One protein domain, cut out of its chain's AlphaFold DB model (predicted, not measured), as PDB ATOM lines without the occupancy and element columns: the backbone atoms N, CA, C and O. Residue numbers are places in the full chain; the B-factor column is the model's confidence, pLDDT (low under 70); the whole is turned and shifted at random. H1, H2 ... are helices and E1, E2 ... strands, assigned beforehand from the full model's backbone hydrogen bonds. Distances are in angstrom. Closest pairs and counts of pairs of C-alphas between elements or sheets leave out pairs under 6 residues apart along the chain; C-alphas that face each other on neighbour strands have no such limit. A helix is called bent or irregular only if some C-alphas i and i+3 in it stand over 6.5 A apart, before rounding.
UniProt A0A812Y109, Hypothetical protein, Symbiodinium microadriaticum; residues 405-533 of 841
ATOM      1  N   HIS A 405     110.217 112.938  99.479       93.88
ATOM      2  CA  HIS A 405     110.119 114.204 100.202       93.88
ATOM      3  C   HIS A 405     111.247 115.146  99.764       93.88
ATOM      4  O   HIS A 405     112.255 114.697  99.220       93.88
ATOM      5  N   GLU A 406     111.073 116.447 100.004       93.94
ATOM      6  CA  GLU A 406     112.120 117.449  99.765       93.94
ATOM      7  C   GLU A 406     113.380 117.104 100.572       93.94
ATOM      8  O   GLU A 406     113.292 116.681 101.721       93.94
ATOM      9  N   ALA A 407     114.555 117.293  99.994       93.00
ATOM     10  CA  ALA A 407     115.837 117.065 100.631       93.00
ATOM     11  C   ALA A 407     116.592 118.399 100.700       93.00
ATOM     12  O   ALA A 407     117.210 118.862  99.747       93.00
ATOM     13  N   ASN A 408     116.480 119.046 101.858       91.06
ATOM     14  CA  ASN A 408     116.951 120.413 102.078       91.06
ATOM     15  C   ASN A 408     118.367 120.483 102.677       91.06
ATOM     16  O   ASN A 408     118.830 121.568 103.016       91.06
ATOM     17  N   GLN A 409     119.055 119.349 102.825       89.88
ATOM     18  CA  GLN A 409     120.364 119.242 103.474       89.88
ATOM     19  C   GLN A 409     121.345 118.425 102.639       89.88
ATOM     20  O   GLN A 409     120.951 117.585 101.829       89.88
ATOM     21  N   ALA A 410     122.635 118.648 102.882       92.06
ATOM     22  CA  ALA A 410     123.691 117.820 102.323       92.06
ATOM     23  C   ALA A 410     123.628 116.382 102.862       92.06
ATOM     24  O   ALA A 410     123.115 116.124 103.954       92.06
ATOM     25  N   VAL A 411     124.184 115.441 102.102       95.69
ATOM     26  CA  VAL A 411     124.311 114.045 102.534       95.69
ATOM     27  C   VAL A 411     125.442 113.881 103.556       95.69
ATOM     28  O   VAL A 411     126.390 114.662 103.583       95.69
ATOM     29  N   ALA A 412     125.387 112.829 104.368       96.44
ATOM     30  CA  ALA A 412     126.566 112.290 105.041       96.44
ATOM     31  C   ALA A 412     127.073 111.088 104.256       96.44
ATOM     32  O   ALA A 412     126.273 110.253 103.840       96.44
ATOM     33  N   VAL A 413     128.387 110.979 104.082       96.38
ATOM     34  CA  VAL A 413     129.025 109.868 103.373       96.38
ATOM     35  C   VAL A 413     129.968 109.124 104.306       96.38
ATOM     36  O   VAL A 413     130.749 109.735 105.031       96.38
ATOM     37  N   GLY A 414     129.878 107.798 104.312       95.75
ATOM     38  CA  GLY A 414     130.701 106.961 105.178       95.75
ATOM     39  C   GLY A 414     130.267 105.503 105.170       95.75
ATOM     40  O   GLY A 414     129.239 105.133 104.601       95.75
ATOM     41  N   GLU A 415     131.063 104.649 105.798       95.69
ATOM     42  CA  GLU A 415     130.688 103.254 106.012       95.69
ATOM     43  C   GLU A 415     129.718 103.161 107.188       95.69
ATOM     44  O   GLU A 415     130.036 103.588 108.291       95.69
ATOM     45  N   LEU A 416     128.532 102.588 106.971       94.50
ATOM     46  CA  LEU A 416     127.590 102.326 108.061       94.50
ATOM     47  C   LEU A 416     127.942 101.025 108.780       94.50
ATOM     48  O   LEU A 416     128.451 100.083 108.163       94.50
ATOM     49  N   ALA A 417     127.595 100.920 110.059       92.88
ATOM     50  CA  ALA A 417     127.707  99.662 110.786       92.88
ATOM     51  C   ALA A 417     126.951  98.542 110.039       92.88
ATOM     52  O   ALA A 417     125.792  98.694 109.655       92.88
ATOM     53  N   GLY A 418     127.629  97.418 109.781       89.62
ATOM     54  CA  GLY A 418     127.072  96.291 109.017       89.62
ATOM     55  C   GLY A 418     127.122  96.435 107.489       89.62
ATOM     56  O   GLY A 418     126.725  95.515 106.777       89.62
ATOM     57  N   SER A 419     127.669  97.532 106.952       88.81
ATOM     58  CA  SER A 419     127.770  97.775 105.502       88.81
ATOM     59  C   SER A 419     128.798  96.911 104.761       88.81
ATOM     60  O   SER A 419     128.895  97.009 103.538       88.81
ATOM     61  N   SER A 420     129.550  96.059 105.468       89.06
ATOM     62  CA  SER A 420     130.592  95.186 104.900       89.06
ATOM     63  C   SER A 420     131.645  95.943 104.073       89.06
ATOM     64  O   SER A 420     132.040  95.481 103.005       89.06
ATOM     65  N   GLY A 421     132.068  97.123 104.544       89.69
ATOM     66  CA  GLY A 421     133.077  97.955 103.875       89.69
ATOM     67  C   GLY A 421     132.560  98.726 102.659       89.69
ATOM     68  O   GLY A 421     133.346  99.207 101.850       89.69
ATOM     69  N   LYS A 422     131.238  98.805 102.470       92.56
ATOM     70  CA  LYS A 422     130.643  99.562 101.366       92.56
ATOM     71  C   LYS A 422     130.191 100.944 101.834       92.56
ATOM     72  O   LYS A 422     129.282 101.041 102.667       92.56
ATOM     73  N   THR A 423     130.709 101.991 101.203       96.75
ATOM     74  CA  THR A 423     130.294 103.378 101.440       96.75
ATOM     75  C   THR A 423     128.794 103.570 101.224       96.75
ATOM     76  O   THR A 423     128.209 103.117 100.238       96.75
ATOM     77  N   SER A 424     128.161 104.259 102.165       96.88
ATOM     78  CA  SER A 424     126.752 104.635 102.123       96.88
ATOM     79  C   SER A 424     126.601 106.152 102.187       96.88
ATOM     80  O   SER A 424     127.469 106.855 102.705       96.88
ATOM     81  N   LEU A 425     125.471 106.636 101.686       97.38
ATOM     82  CA  LEU A 425     125.003 108.001 101.877       97.38
ATOM     83  C   LEU A 425     123.811 107.975 102.825       97.38
ATOM     84  O   LEU A 425     122.924 107.139 102.652       97.38
ATOM     85  N   ILE A 426     123.775 108.895 103.782       97.12
ATOM     86  CA  ILE A 426     122.615 109.162 104.635       97.12
ATOM     87  C   ILE A 426     122.090 110.552 104.319       97.12
ATOM     88  O   ILE A 426     122.867 111.500 104.213       97.12
ATOM     89  N   LEU A 427     120.771 110.683 104.219       95.38
ATOM     90  CA  LEU A 427     120.109 111.967 104.050       95.38
ATOM     91  C   LEU A 427     118.800 112.034 104.836       95.38
ATOM     92  O   LEU A 427     118.071 111.047 104.961       95.38
ATOM     93  N   GLY A 428     118.523 113.213 105.388       94.00
ATOM     94  CA  GLY A 428     117.230 113.552 105.968       94.00
ATOM     95  C   GLY A 428     116.371 114.272 104.933       94.00
ATOM     96  O   GLY A 428     116.856 115.150 104.223       94.00
ATOM     97  N   MET A 429     115.093 113.918 104.858       93.94
ATOM     98  CA  MET A 429     114.128 114.495 103.921       93.94
ATOM     99  C   MET A 429     112.883 114.958 104.653       93.94
ATOM    100  O   MET A 429     112.445 114.339 105.620       93.94
ATOM    101  N   GLY A 430     112.281 116.020 104.159       92.25
ATOM    102  CA  GLY A 430     111.043 116.588 104.640       92.25
ATOM    103  C   GLY A 430     110.949 118.037 104.207       92.25
ATOM    104  O   GLY A 430     111.953 118.738 104.071       92.25
ATOM    105  N   LYS A 431     109.719 118.496 104.015       88.44
ATOM    106  CA  LYS A 431     109.472 119.898 103.712       88.44
ATOM    107  C   LYS A 431     109.751 120.756 104.938       88.44
ATOM    108  O   LYS A 431     109.274 120.453 106.035       88.44
ATOM    109  N   ASN A 432     110.483 121.846 104.743       86.50
ATOM    110  CA  ASN A 432     110.824 122.748 105.835       86.50
ATOM    111  C   ASN A 432     109.553 123.349 106.469       86.50
ATOM    112  O   ASN A 432     108.642 123.771 105.743       86.50
ATOM    113  N   PRO A 433     109.464 123.400 107.814       82.25
ATOM    114  CA  PRO A 433     108.402 124.103 108.520       82.25
ATOM    115  C   PRO A 433     108.214 125.533 108.011       82.25
ATOM    116  O   PRO A 433     109.174 126.198 107.642       82.25
ATOM    117  N   GLY A 434     106.976 126.022 108.017       80.19
ATOM    118  CA  GLY A 434     106.661 127.391 107.613       80.19
ATOM    119  C   GLY A 434     107.024 128.441 108.668       80.19
ATOM    120  O   GLY A 434     107.580 128.151 109.724       80.19
ATOM    121  N   LEU A 435     106.669 129.698 108.392       80.75
ATOM    122  CA  LEU A 435     106.741 130.774 109.387       80.75
ATOM    123  C   LEU A 435     105.620 130.639 110.430       80.75
ATOM    124  O   LEU A 435     104.521 130.193 110.073       80.75
ATOM    125  N   PRO A 436     105.833 131.121 111.675       80.56
ATOM    126  CA  PRO A 436     104.769 131.203 112.671       80.56
ATOM    127  C   PRO A 436     103.545 131.918 112.095       80.56
ATOM    128  O   PRO A 436     103.696 132.871 111.323       80.56
ATOM    129  N   LEU A 437     102.334 131.493 112.469       79.81
ATOM    130  CA  LEU A 437     101.096 132.025 111.887       79.81
ATOM    131  C   LEU A 437     101.057 133.556 111.951       79.81
ATOM    132  O   LEU A 437     100.804 134.218 110.944       79.81
ATOM    133  N   ILE A 438     101.399 134.123 113.109       78.94
ATOM    134  CA  ILE A 438     101.432 135.573 113.277       78.94
ATOM    135  C   ILE A 438     102.476 136.259 112.405       78.94
ATOM    136  O   ILE A 438     102.232 137.366 111.939       78.94
ATOM    137  N   ALA A 439     103.612 135.615 112.132       75.19
ATOM    138  CA  ALA A 439     104.625 136.174 111.247       75.19
ATOM    139  C   ALA A 439     104.128 136.210 109.797       75.19
ATOM    140  O   ALA A 439     104.315 137.214 109.113       75.19
ATOM    141  N   ARG A 440     103.409 135.174 109.346       77.50
ATOM    142  CA  ARG A 440     102.770 135.153 108.017       77.50
ATOM    143  C   ARG A 440     101.747 136.279 107.869       77.50
ATOM    144  O   ARG A 440     101.731 136.971 106.851       77.50
ATOM    145  N   VAL A 441     100.932 136.491 108.901       75.81
ATOM    146  CA  VAL A 441      99.950 137.580 108.927       75.81
ATOM    147  C   VAL A 441     100.638 138.946 108.994       75.81
ATOM    148  O   VAL A 441     100.280 139.845 108.239       75.81
ATOM    149  N   ALA A 442     101.671 139.101 109.825       70.75
ATOM    150  CA  ALA A 442     102.425 140.345 109.974       70.75
ATOM    151  C   ALA A 442     103.180 140.767 108.711       70.75
ATOM    152  O   ALA A 442     103.359 141.959 108.479       70.75
ATOM    153  N   LEU A 443     103.604 139.813 107.880       66.19
ATOM    154  CA  LEU A 443     104.167 140.107 106.561       66.19
ATOM    155  C   LEU A 443     103.112 140.611 105.567       66.19
ATOM    156  O   LEU A 443     103.470 141.283 104.602       66.19
ATOM    157  N   SER A 444     101.835 140.305 105.802       72.44
ATOM    158  CA  SER A 444     100.737 140.555 104.862       72.44
ATOM    159  C   SER A 444      99.836 141.730 105.261       72.44
ATOM    160  O   SER A 444      99.125 142.264 104.413       72.44
ATOM    161  N   LEU A 445      99.843 142.142 106.534       73.69
ATOM    162  CA  LEU A 445      98.966 143.181 107.083       73.69
ATOM    163  C   LEU A 445      99.754 144.344 107.708       73.69
ATOM    164  O   LEU A 445     100.892 144.163 108.147       73.69
ATOM    165  N   PRO A 446      99.154 145.548 107.812       76.06
ATOM    166  CA  PRO A 446      99.744 146.652 108.564       76.06
ATOM    167  C   PRO A 446     100.072 146.240 110.007       76.06
ATOM    168  O   PRO A 446      99.277 145.568 110.665       76.06
ATOM    169  N   THR A 447     101.212 146.696 110.534       72.31
ATOM    170  CA  THR A 447     101.711 146.316 111.872       72.31
ATOM    171  C   THR A 447     100.723 146.598 113.006       72.31
ATOM    172  O   THR A 447     100.730 145.882 114.001       72.31
ATOM    173  N   ILE A 448      99.840 147.590 112.845       76.69
ATOM    174  CA  ILE A 448      98.786 147.926 113.815       76.69
ATOM    175  C   ILE A 448      97.727 146.823 113.973       76.69
ATOM    176  O   ILE A 448      97.083 146.740 115.012       76.69
ATOM    177  N   VAL A 449      97.562 145.963 112.965       76.12
ATOM    178  CA  VAL A 449      96.570 144.876 112.954       76.12
ATOM    179  C   VAL A 449      97.154 143.584 113.539       76.12
ATOM    180  O   VAL A 449      96.416 142.744 114.041       76.12
ATOM    181  N   VAL A 450      98.482 143.429 113.548       72.88
ATOM    182  CA  VAL A 450      99.177 142.219 114.029       72.88
ATOM    183  C   VAL A 450      98.778 141.797 115.452       72.88
ATOM    184  O   VAL A 450      98.561 140.600 115.650       72.88
ATOM    185  N   PRO A 451      98.601 142.708 116.436       80.38
ATOM    186  CA  PRO A 451      98.157 142.325 117.777       80.38
ATOM    187  C   PRO A 451      96.791 141.627 117.807       80.38
ATOM    188  O   PRO A 451      96.572 140.776 118.665       80.38
ATOM    189  N   LEU A 452      95.894 141.921 116.856       79.31
ATOM    190  CA  LEU A 452      94.577 141.277 116.770       79.31
ATOM    191  C   LEU A 452      94.676 139.789 116.412       79.31
ATOM    192  O   LEU A 452      93.770 139.022 116.719       79.31
ATOM    193  N   PHE A 453      95.788 139.364 115.807       81.12
ATOM    194  CA  PHE A 453      96.037 137.967 115.455       81.12
ATOM    195  C   PHE A 453      96.784 137.185 116.543       81.12
ATOM    196  O   PHE A 453      97.042 135.991 116.380       81.12
ATOM    197  N   TRP A 454      97.108 137.825 117.670       82.75
ATOM    198  CA  TRP A 454      97.783 137.169 118.789       82.75
ATOM    199  C   TRP A 454      97.002 135.976 119.365       82.75
ATOM    200  O   TRP A 454      97.612 134.920 119.540       82.75
ATOM    201  N   PRO A 455      95.674 136.057 119.585       83.50
ATOM    202  CA  PRO A 455      94.907 134.901 120.048       83.50
ATOM    203  C   PRO A 455      94.998 133.714 119.081       83.50
ATOM    204  O   PRO A 455      95.206 132.587 119.515       83.50
ATOM    205  N   PHE A 456      94.956 133.962 117.767       82.25
ATOM    206  CA  PHE A 456      95.106 132.913 116.751       82.25
ATOM    207  C   PHE A 456      96.495 132.275 116.766       82.25
ATOM    208  O   PHE A 456      96.631 131.080 116.522       82.25
ATOM    209  N   HIS A 457      97.532 133.048 117.082       85.56
ATOM    210  CA  HIS A 457      98.874 132.508 117.272       85.56
ATOM    211  C   HIS A 457      98.951 131.573 118.480       85.56
ATOM    212  O   HIS A 457      99.472 130.468 118.354       85.56
ATOM    213  N   LEU A 458      98.374 131.965 119.620       85.12
ATOM    214  CA  LEU A 458      98.289 131.105 120.809       85.12
ATOM    215  C   LEU A 458      97.465 129.837 120.538       85.12
ATOM    216  O   LEU A 458      97.855 128.742 120.950       85.12
ATOM    217  N   LEU A 459      96.376 129.960 119.775       82.94
ATOM    218  CA  LEU A 459      95.614 128.810 119.290       82.94
ATOM    219  C   LEU A 459      96.465 127.924 118.376       82.94
ATOM    220  O   LEU A 459      96.401 126.708 118.495       82.94
ATOM    221  N   SER A 460      97.314 128.499 117.521       84.69
ATOM    222  CA  SER A 460      98.212 127.720 116.657       84.69
ATOM    223  C   SER A 460      99.309 126.974 117.413       84.69
ATOM    224  O   SER A 460      99.773 125.941 116.937       84.69
ATOM    225  N   LEU A 461      99.698 127.461 118.594       82.69
ATOM    226  CA  LEU A 461     100.605 126.756 119.498       82.69
ATOM    227  C   LEU A 461      99.908 125.589 120.203       82.69
ATOM    228  O   LEU A 461     100.504 124.528 120.357       82.69
ATOM    229  N   SER A 462      98.656 125.795 120.610       84.75
ATOM    230  CA  SER A 462      97.872 124.812 121.369       84.75
ATOM    231  C   SER A 462      97.282 123.719 120.471       84.75
ATOM    232  O   SER A 462      97.195 122.564 120.870       84.75
ATOM    233  N   PHE A 463      96.925 124.070 119.231       84.31
ATOM    234  CA  PHE A 463      96.268 123.192 118.257       84.31
ATOM    235  C   PHE A 463      96.990 123.210 116.903       84.31
ATOM    236  O   PHE A 463      96.400 123.552 115.875       84.31
ATOM    237  N   PRO A 464      98.281 122.850 116.857       81.50
ATOM    238  CA  PRO A 464      99.115 123.025 115.669       81.50
ATOM    239  C   PRO A 464      98.577 122.294 114.426       81.50
ATOM    240  O   PRO A 464      98.671 122.820 113.318       81.50
ATOM    241  N   SER A 465      97.900 121.156 114.611       82.75
ATOM    242  CA  SER A 465      97.255 120.375 113.545       82.75
ATOM    243  C   SER A 465      96.117 121.100 112.812       82.75
ATOM    244  O   SER A 465      95.819 120.757 111.670       82.75
ATOM    245  N   VAL A 466      95.488 122.103 113.435       84.19
ATOM    246  CA  VAL A 466      94.442 122.932 112.809       84.19
ATOM    247  C   VAL A 466      95.059 123.977 111.878       84.19
ATOM    248  O   VAL A 466      94.467 124.346 110.864       84.19
ATOM    249  N   PHE A 467      96.268 124.443 112.197       83.50
ATOM    250  CA  PHE A 467      96.922 125.564 111.515       83.50
ATOM    251  C   PHE A 467      98.052 125.141 110.569       83.50
ATOM    252  O   PHE A 467      98.526 125.959 109.775       83.50
ATOM    253  N   ALA A 468      98.484 123.882 110.626       81.56
ATOM    254  CA  ALA A 468      99.543 123.337 109.794       81.56
ATOM    255  C   ALA A 468      99.125 122.009 109.159       81.56
ATOM    256  O   ALA A 468      98.528 121.141 109.795       81.56
ATOM    257  N   LYS A 469      99.476 121.840 107.881       83.06
ATOM    258  CA  LYS A 469      99.373 120.535 107.228       83.06
ATOM    259  C   LYS A 469     100.427 119.607 107.824       83.06
ATOM    260  O   LYS A 469     101.518 120.055 108.161       83.06
ATOM    261  N   LYS A 470     100.098 118.318 107.921       83.44
ATOM    262  CA  LYS A 470     101.088 117.280 108.218       83.44
ATOM    263  C   LYS A 470     102.037 117.187 107.029       83.44
ATOM    264  O   LYS A 470     101.608 116.794 105.947       83.44
ATOM    265  N   GLU A 471     103.286 117.575 107.236       83.56
ATOM    266  CA  GLU A 471     104.333 117.479 106.223       83.56
ATOM    267  C   GLU A 471     105.144 116.204 106.488       83.56
ATOM    268  O   GLU A 471     105.620 115.979 107.605       83.56
ATOM    269  N   GLY A 472     105.236 115.338 105.477       87.75
ATOM    270  CA  GLY A 472     105.975 114.078 105.568       87.75
ATOM    271  C   GLY A 472     107.476 114.310 105.727       87.75
ATOM    272  O   GLY A 472     108.012 115.331 105.282       87.75
ATOM    273  N   ARG A 473     108.150 113.370 106.390       91.50
ATOM    274  CA  ARG A 473     109.604 113.380 106.550       91.50
ATOM    275  C   ARG A 473     110.142 111.970 106.748       91.50
ATOM    276  O   ARG A 473     109.473 111.112 107.316       91.50
ATOM    277  N   ALA A 474     111.370 111.749 106.308       94.19
ATOM    278  CA  ALA A 474     112.014 110.450 106.385       94.19
ATOM    279  C   ALA A 474     113.537 110.570 106.451       94.19
ATOM    280  O   ALA A 474     114.116 111.594 106.089       94.19
ATOM    281  N   ILE A 475     114.178 109.484 106.871       94.88
ATOM    282  CA  ILE A 475     115.619 109.274 106.758       94.88
ATOM    283  C   ILE A 475     115.848 108.201 105.705       94.88
ATOM    284  O   ILE A 475     115.147 107.186 105.659       94.88
ATOM    285  N   PHE A 476     116.840 108.425 104.862       94.25
ATOM    286  CA  PHE A 476     117.111 107.589 103.712       94.25
ATOM    287  C   PHE A 476     118.587 107.241 103.632       94.25
ATOM    288  O   PHE A 476     119.446 108.109 103.802       94.25
ATOM    289  N   ALA A 477     118.864 105.964 103.371       96.19
ATOM    290  CA  ALA A 477     120.208 105.458 103.177       96.19
ATOM    291  C   ALA A 477     120.341 104.745 101.839       96.19
ATOM    292  O   ALA A 477     119.570 103.832 101.532       96.19
ATOM    293  N   VAL A 478     121.373 105.105 101.085       96.69
ATOM    294  CA  VAL A 478     121.691 104.483  99.795       96.69
ATOM    295  C   VAL A 478     123.147 104.062  99.729       96.69
ATOM    296  O   VAL A 478     124.005 104.577 100.442       96.69
ATOM    297  N   ASP A 479     123.433 103.106  98.861       96.44
ATOM    298  CA  ASP A 479     124.783 102.777  98.437       96.44
ATOM    299  C   ASP A 479     125.379 103.918  97.599       96.44
ATOM    300  O   ASP A 479     124.773 104.359  96.624       96.44
ATOM    301  N   ALA A 480     126.569 104.399  97.969       96.56
ATOM    302  CA  ALA A 480     127.162 105.578  97.334       96.56
ATOM    303  C   ALA A 480     127.597 105.338  95.876       96.56
ATOM    304  O   ALA A 480     127.653 106.279  95.089       96.56
ATOM    305  N   ALA A 481     127.905 104.093  95.500       95.38
ATOM    306  CA  ALA A 481     128.353 103.775  94.149       95.38
ATOM    307  C   ALA A 481     127.175 103.608  93.181       95.38
ATOM    308  O   ALA A 481     127.253 104.053  92.039       95.38
ATOM    309  N   THR A 482     126.097 102.969  93.637       95.31
ATOM    310  CA  THR A 482     124.994 102.515  92.773       95.31
ATOM    311  C   THR A 482     123.692 103.292  92.944       95.31
ATOM    312  O   THR A 482     122.787 103.132  92.130       95.31
ATOM    313  N   GLY A 483     123.552 104.069  94.021       95.25
ATOM    314  CA  GLY A 483     122.284 104.692  94.408       95.25
ATOM    315  C   GLY A 483     121.252 103.705  94.963       95.25
ATOM    316  O   GLY A 483     120.146 104.110  95.311       95.25
ATOM    317  N   ALA A 484     121.592 102.415  95.088       95.31
ATOM    318  CA  ALA A 484     120.667 101.398  95.571       95.31
ATOM    319  C   ALA A 484     120.236 101.680  97.016       95.31
ATOM    320  O   ALA A 484     121.071 101.864  97.907       95.31
ATOM    321  N   VAL A 485     118.924 101.675  97.253       94.75
ATOM    322  CA  VAL A 485     118.346 101.878  98.585       94.75
ATOM    323  C   VAL A 485     118.768 100.751  99.514       94.75
ATOM    324  O   VAL A 485     118.557  99.577  99.222       94.75
ATOM    325  N   ARG A 486     119.344 101.119 100.657       93.69
ATOM    326  CA  ARG A 486     119.709 100.177 101.720       93.69
ATOM    327  C   ARG A 486     118.610 100.066 102.750       93.69
ATOM    328  O   ARG A 486     118.225  98.968 103.133       93.69
ATOM    329  N   TRP A 487     118.116 101.212 103.196       94.31
ATOM    330  CA  TRP A 487     116.976 101.292 104.088       94.31
ATOM    331  C   TRP A 487     116.316 102.665 103.991       94.31
ATOM    332  O   TRP A 487     116.902 103.650 103.539       94.31
ATOM    333  N   TYR A 488     115.064 102.700 104.430       94.50
ATOM    334  CA  TYR A 488     114.214 103.875 104.469       94.50
ATOM    335  C   TYR A 488     113.477 103.884 105.802       94.50
ATOM    336  O   TYR A 488     112.942 102.855 106.219       94.50
ATOM    337  N   HIS A 489     113.438 105.032 106.463       93.81
ATOM    338  CA  HIS A 489     112.730 105.205 107.720       93.81
ATOM    339  C   HIS A 489     111.799 106.414 107.623       93.81
ATOM    340  O   HIS A 489     112.257 107.553 107.691       93.81
ATOM    341  N   GLU A 490     110.496 106.165 107.459       93.62
ATOM    342  CA  GLU A 490     109.481 107.216 107.587       93.62
ATOM    343  C   GLU A 490     109.411 107.656 109.049       93.62
ATOM    344  O   GLU A 490     109.324 106.827 109.955       93.62
ATOM    345  N   MET A 491     109.426 108.962 109.269       89.94
ATOM    346  CA  MET A 491     109.294 109.551 110.592       89.94
ATOM    347  C   MET A 491     107.893 110.128 110.757       89.94
ATOM    348  O   MET A 491     107.219 110.462 109.781       89.94
ATOM    349  N   ASP A 492     107.471 110.340 112.004       86.81
ATOM    350  CA  ASP A 492     106.208 111.027 112.263       86.81
ATOM    351  C   ASP A 492     106.203 112.406 111.593       86.81
ATOM    352  O   ASP A 492     107.166 113.160 111.776       86.81
ATOM    353  N   PRO A 493     105.148 112.771 110.845       85.00
ATOM    354  CA  PRO A 493     105.124 114.013 110.091       85.00
ATOM    355  C   PRO A 493     105.227 115.233 111.007       85.00
ATOM    356  O   PRO A 493     104.703 115.260 112.129       85.00
ATOM    357  N   TYR A 494     105.865 116.285 110.499       82.62
ATOM    358  CA  TYR A 494     105.892 117.564 111.190       82.62
ATOM    359  C   TYR A 494     104.503 118.202 111.127       82.62
ATOM    360  O   TYR A 494     103.899 118.292 110.058       82.62
ATOM    361  N   HIS A 495     103.974 118.621 112.276       83.69
ATOM    362  CA  HIS A 495     102.584 119.070 112.396       83.69
ATOM    363  C   HIS A 495     102.446 120.472 112.994       83.69
ATOM    364  O   HIS A 495     101.340 120.853 113.363       83.69
ATOM    365  N   ARG A 496     103.539 121.240 113.105       81.62
ATOM    366  CA  ARG A 496     103.521 122.621 113.611       81.62
ATOM    367  C   ARG A 496     103.675 123.636 112.475       81.62
ATOM    368  O   ARG A 496     104.294 123.329 111.459       81.62
ATOM    369  N   PRO A 497     103.145 124.863 112.632       78.19
ATOM    370  CA  PRO A 497     103.270 125.895 111.605       78.19
ATOM    371  C   PRO A 497     104.711 126.384 111.419       78.19
ATOM    372  O   PRO A 497     105.049 126.786 110.312       78.19
ATOM    373  N   ALA A 498     105.535 126.329 112.470       82.06
ATOM    374  CA  ALA A 498     106.959 126.664 112.455       82.06
ATOM    375  C   ALA A 498     107.726 125.851 113.498       82.06
ATOM    376  O   ALA A 498     107.105 125.102 114.257       82.06
ATOM    377  N   ALA A 499     109.052 126.017 113.542       76.94
ATOM    378  CA  ALA A 499     109.957 125.426 114.528       76.94
ATOM    379  C   ALA A 499     109.422 125.551 115.968       76.94
ATOM    380  O   ALA A 499     108.923 126.612 116.361       76.94
ATOM    381  N   ALA A 500     109.610 124.505 116.776       71.69
ATOM    382  CA  ALA A 500     109.552 124.638 118.228       71.69
ATOM    383  C   ALA A 500     110.616 125.647 118.700       71.69
ATOM    384  O   ALA A 500     111.761 125.612 118.250       71.69
ATOM    385  N   GLY A 501     110.224 126.565 119.576       74.31
ATOM    386  CA  GLY A 501     111.004 127.721 120.012       74.31
ATOM    387  C   GLY A 501     110.788 128.966 119.146       74.31
ATOM    388  O   GLY A 501     110.803 130.076 119.677       74.31
ATOM    389  N   ASP A 502     110.547 128.830 117.839       73.25
ATOM    390  CA  ASP A 502     110.293 129.983 116.960       73.25
ATOM    391  C   ASP A 502     108.875 130.508 117.092       73.25
ATOM    392  O   ASP A 502     108.663 131.722 117.104       73.25
ATOM    393  N   SER A 503     107.908 129.601 117.215       76.19
ATOM    394  CA  SER A 503     106.512 129.979 117.405       76.19
ATOM    395  C   SER A 503     106.309 130.584 118.797       76.19
ATOM    396  O   SER A 503     105.653 131.611 118.945       76.19
ATOM    397  N   GLU A 504     106.916 129.995 119.817       79.94
ATOM    398  CA  GLU A 504     106.790 130.386 121.219       79.94
ATOM    399  C   GLU A 504     107.506 131.718 121.487       79.94
ATOM    400  O   GLU A 504     106.943 132.617 122.110       79.94
ATOM    401  N   ASN A 505     108.706 131.906 120.924       73.00
ATOM    402  CA  ASN A 505     109.490 133.130 121.104       73.00
ATOM    403  C   ASN A 505     109.255 134.173 120.010       73.00
ATOM    404  O   ASN A 505     110.003 135.149 119.927       73.00
ATOM    405  N   VAL A 506     108.224 134.016 119.173       75.38
ATOM    406  CA  VAL A 506     107.993 134.890 118.014       75.38
ATOM    407  C   VAL A 506     107.937 136.369 118.408       75.38
ATOM    408  O   VAL A 506     108.469 137.214 117.697       75.38
ATOM    409  N   LEU A 507     107.363 136.699 119.571       70.56
ATOM    410  CA  LEU A 507     107.272 138.078 120.052       70.56
ATOM    411  C   LEU A 507     108.604 138.597 120.587       70.56
ATOM    412  O   LEU A 507     108.939 139.750 120.336       70.56
ATOM    413  N   ALA A 508     109.367 137.768 121.304       67.75
ATOM    414  CA  ALA A 508     110.715 138.124 121.737       67.75
ATOM    415  C   ALA A 508     111.611 138.379 120.518       67.75
ATOM    416  O   ALA A 508     112.309 139.387 120.473       67.75
ATOM    417  N   ARG A 509     111.488 137.545 119.478       67.88
ATOM    418  CA  ARG A 509     112.173 137.703 118.190       67.88
ATOM    419  C   ARG A 509     111.717 138.955 117.450       67.88
ATOM    420  O   ARG A 509     112.569 139.726 117.023       67.88
ATOM    421  N   PHE A 510     110.407 139.206 117.344       67.88
ATOM    422  CA  PHE A 510     109.863 140.427 116.737       67.88
ATOM    423  C   PHE A 510     110.298 141.674 117.486       67.88
ATOM    424  O   PHE A 510     110.631 142.664 116.852       67.88
ATOM    425  N   ARG A 511     110.319 141.639 118.820       63.31
ATOM    426  CA  ARG A 511     110.840 142.734 119.634       63.31
ATOM    427  C   ARG A 511     112.325 142.901 119.390       63.31
ATOM    428  O   ARG A 511     112.700 143.999 119.045       63.31
ATOM    429  N   ALA A 512     113.144 141.852 119.436       57.16
ATOM    430  CA  ALA A 512     114.574 141.943 119.126       57.16
ATOM    431  C   ALA A 512     114.830 142.529 117.723       57.16
ATOM    432  O   ALA A 512     115.681 143.399 117.569       57.16
ATOM    433  N   THR A 513     114.025 142.157 116.720       53.84
ATOM    434  CA  THR A 513     114.096 142.745 115.368       53.84
ATOM    435  C   THR A 513     113.478 144.144 115.264       53.84
ATOM    436  O   THR A 513     113.915 144.932 114.428       53.84
ATOM    437  N   GLN A 514     112.504 144.509 116.103       46.56
ATOM    438  CA  GLN A 514     111.927 145.858 116.177       46.56
ATOM    439  C   GLN A 514     112.746 146.815 117.058       46.56
ATOM    440  O   GLN A 514     112.748 148.012 116.812       46.56
ATOM    441  N   THR A 515     113.513 146.364 118.044       39.81
ATOM    442  CA  THR A 515     114.463 147.237 118.756       39.81
ATOM    443  C   THR A 515     115.626 147.630 117.832       39.81
ATOM    444  O   THR A 515     116.293 148.634 118.059       39.81
ATOM    445  N   ILE A 516     115.777 146.917 116.707       39.34
ATOM    446  CA  ILE A 516     116.590 147.272 115.535       39.34
ATOM    447  C   ILE A 516     115.797 148.188 114.564       39.34
ATOM    448  O   ILE A 516     116.096 148.289 113.380       39.34
ATOM    449  N   LEU A 517     114.794 148.948 115.020       32.97
ATOM    450  CA  LEU A 517     114.106 149.958 114.190       32.97
ATOM    451  C   LEU A 517     115.019 151.131 113.750       32.97
ATOM    452  O   LEU A 517     114.565 152.027 113.040       32.97
ATOM    453  N   THR A 518     116.316 151.099 114.081       41.12
ATOM    454  CA  THR A 518     117.377 151.927 113.479       41.12
ATOM    455  C   THR A 518     118.245 151.218 112.428       41.12
ATOM    456  O   THR A 518     119.059 151.891 111.797       41.12
ATOM    457  N   PHE A 519     118.056 149.926 112.124       35.25
ATOM    458  CA  PHE A 519     118.694 149.296 110.962       35.25
ATOM    459  C   PHE A 519     117.690 148.669 109.995       35.25
ATOM    460  O   PHE A 519     116.925 147.762 110.306       35.25
ATOM    461  N   LYS A 520     117.793 149.134 108.747       39.00
ATOM    462  CA  LYS A 520     117.191 148.630 107.505       39.00
ATOM    463  C   LYS A 520     117.588 147.181 107.141       39.00
ATOM    464  O   LYS A 520     117.715 146.862 105.965       39.00
ATOM    465  N   ALA A 521     117.778 146.291 108.107       42.09
ATOM    466  CA  ALA A 521     118.019 144.876 107.867       42.09
ATOM    467  C   ALA A 521     116.953 144.071 108.614       42.09
ATOM    468  O   ALA A 521     117.169 143.608 109.726       42.09
ATOM    469  N   LYS A 522     115.776 143.925 107.990       48.00
ATOM    470  CA  LYS A 522     114.848 142.849 108.349       48.00
ATOM    471  C   LYS A 522     115.575 141.551 108.035       48.00
ATOM    472  O   LYS A 522     115.699 141.188 106.865       48.00
ATOM    473  N   GLU A 523     116.140 140.903 109.037       52.19
ATOM    474  CA  GLU A 523     116.636 139.557 108.820       52.19
ATOM    475  C   GLU A 523     115.435 138.622 108.740       52.19
ATOM    476  O   GLU A 523     114.576 138.652 109.624       52.19
ATOM    477  N   PRO A 524     115.303 137.860 107.643       52.66
ATOM    478  CA  PRO A 524     114.271 136.853 107.561       52.66
ATOM    479  C   PRO A 524     114.522 135.828 108.667       52.66
ATOM    480  O   PRO A 524     115.653 135.396 108.888       52.66
ATOM    481  N   VAL A 525     113.449 135.442 109.352       60.16
ATOM    482  CA  VAL A 525     113.441 134.230 110.170       60.16
ATOM    483  C   VAL A 525     113.813 133.086 109.227       60.16
ATOM    484  O   VAL A 525     113.050 132.787 108.307       60.16
ATOM    485  N   CYS A 526     115.007 132.511 109.390       61.00
ATOM    486  CA  CYS A 526     115.349 131.290 108.676       61.00
ATOM    487  C   CYS A 526     114.514 130.171 109.271       61.00
ATOM    488  O   CYS A 526     114.540 129.954 110.480       61.00
ATOM    489  N   LEU A 527     113.764 129.499 108.413       72.69
ATOM    490  CA  LEU A 527     112.974 128.350 108.809       72.69
ATOM    491  C   LEU A 527     113.935 127.193 109.097       72.69
ATOM    492  O   LEU A 527     114.926 127.064 108.375       72.69
ATOM    493  N   PRO A 528     113.701 126.399 110.155       71.25
ATOM    494  CA  PRO A 528     114.494 125.200 110.379       71.25
ATOM    495  C   PRO A 528     114.320 124.255 109.191       71.25
ATOM    496  O   PRO A 528     113.294 124.274 108.506       71.25
ATOM    497  N   ASP A 529     115.288 123.376 108.997       80.19
ATOM    498  CA  ASP A 529     115.104 122.253 108.097       80.19
ATOM    499  C   ASP A 529     114.276 121.155 108.773       80.19
ATOM    500  O   ASP A 529     114.301 120.997 109.998       80.19
ATOM    501  N   ALA A 530     113.518 120.384 107.989       83.25
ATOM    502  CA  ALA A 530     112.726 119.273 108.533       83.25
ATOM    503  C   ALA A 530     113.598 118.231 109.263       83.25
ATOM    504  O   ALA A 530     113.161 117.617 110.242       83.25
ATOM    505  N   ASN A 531     114.834 118.074 108.785       87.62
ATOM    506  CA  ASN A 531     115.928 117.349 109.416       87.62
ATOM    507  C   ASN A 531     117.196 118.191 109.273       87.62
ATOM    508  O   ASN A 531     117.368 118.849 108.251       87.62
ATOM    509  N   ALA A 532     118.086 118.145 110.262       85.31
ATOM    510  CA  ALA A 532     119.418 118.722 110.119       85.31
ATOM    511  C   ALA A 532     120.315 117.810 109.269       85.31
ATOM    512  O   ALA A 532     120.009 116.627 109.070       85.31
ATOM    513  N   GLN A 533     121.443 118.348 108.804       89.75
ATOM    514  CA  GLN A 533     122.458 117.566 108.108       89.75
ATOM    515  C   GLN A 533     122.896 116.360 108.964       89.75
ATOM    516  O   GLN A 533     123.274 116.533 110.129       89.75
TER     517      GLN A 533
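Overview. This is residues 405 to 533 of the 841 residues of the protein "Hypothetical protein" of Symbiodinium microadriaticum (UniProt A0A812Y109). A narrow, twisted sheet of four antiparallel strands makes one end of a long domain, and a loose head of four helices makes the other, off the sheet. In the head H1 and H2 fold back as a helical hairpin, with H3 near H2 and H4 near H1; past H4, residues 516 to 533, with no named element, run back from the head toward the sheet. The printed part has 129 residues, with four named helices and four named strands in the order E1 E2 H1 H2 H3 E3 E4 H4; the sheet's order is E1 E2 E3 E4, and the class is mixed, helices and strands. The whole is loose, with a radius of gyration of the C-alphas of 19.2 A, and elongated, spanning 61 by 34 by 20 A.

Arrangement. The sheet joins E1, residues 412 to 415, E2, residues 423 to 430, E3, residues 471 to 479, and E4, residues 485 to 494; E1 and E4 are its edge strands. The inner strands E2 and E3 are antiparallel at 172 degrees, with N 427 and O 476 2.9 A apart, within hydrogen-bond range. E1 and E2 form a hairpin at 146 degrees, with N 412 and O 426 at 2.9 A. E3 and E4 form another at 164 degrees, with N 475 and O 489 at 2.8 A. H1, residues 437 to 444, touches H2, residues 450 to 462, at a shallow tilt of 29 degrees, opposite ways; their closest C-alphas, of Ala 442 and Val 450, are 5.5 A apart. H3, residues 464 to 467, is close to H2 but not clearly touching, the closest C-alphas, of Ser 460 and Phe 467, being 5.7 A apart. H4, residues 506 to 515, is close to H1 but not clearly touching, with the closest C-alphas, of Ala 439 and Val 506, 7.7 A apart. None of the four helices is on the sheet. Every O i to N i+4 pair is within hydrogen-bond range in H1 and H4, 6 of 9 are in H2, and H3 is too short for such a pair.

Along the chain. E1 begins at C-alpha 412, (126.566, 112.290, 105.041), and is 10.0 A long. E2 measures 23.6 A, E3 26.4 A and E4 23.7 A. H1 measures 11.1 A, H2 18.9 A and H3 5.3 A. H2 is irregular: C-alphas 452 and 455 are 7.2 A apart. H4, 14.0 A long, ends at C-alpha 515, (114.463, 147.237, 118.756).

Size, cuts and confidence. The two C-alphas farthest apart, of Ser 420 and Ile 448, are 62.2 A apart. Residues 443 to 448 and 515 to 520 stand free. The printed part has no cut; the link from E4 to H4, 11 residues, is long. The mean pLDDT of the printed part is 80.6, and it is under 70 at residue 443 and residues 508 to 526.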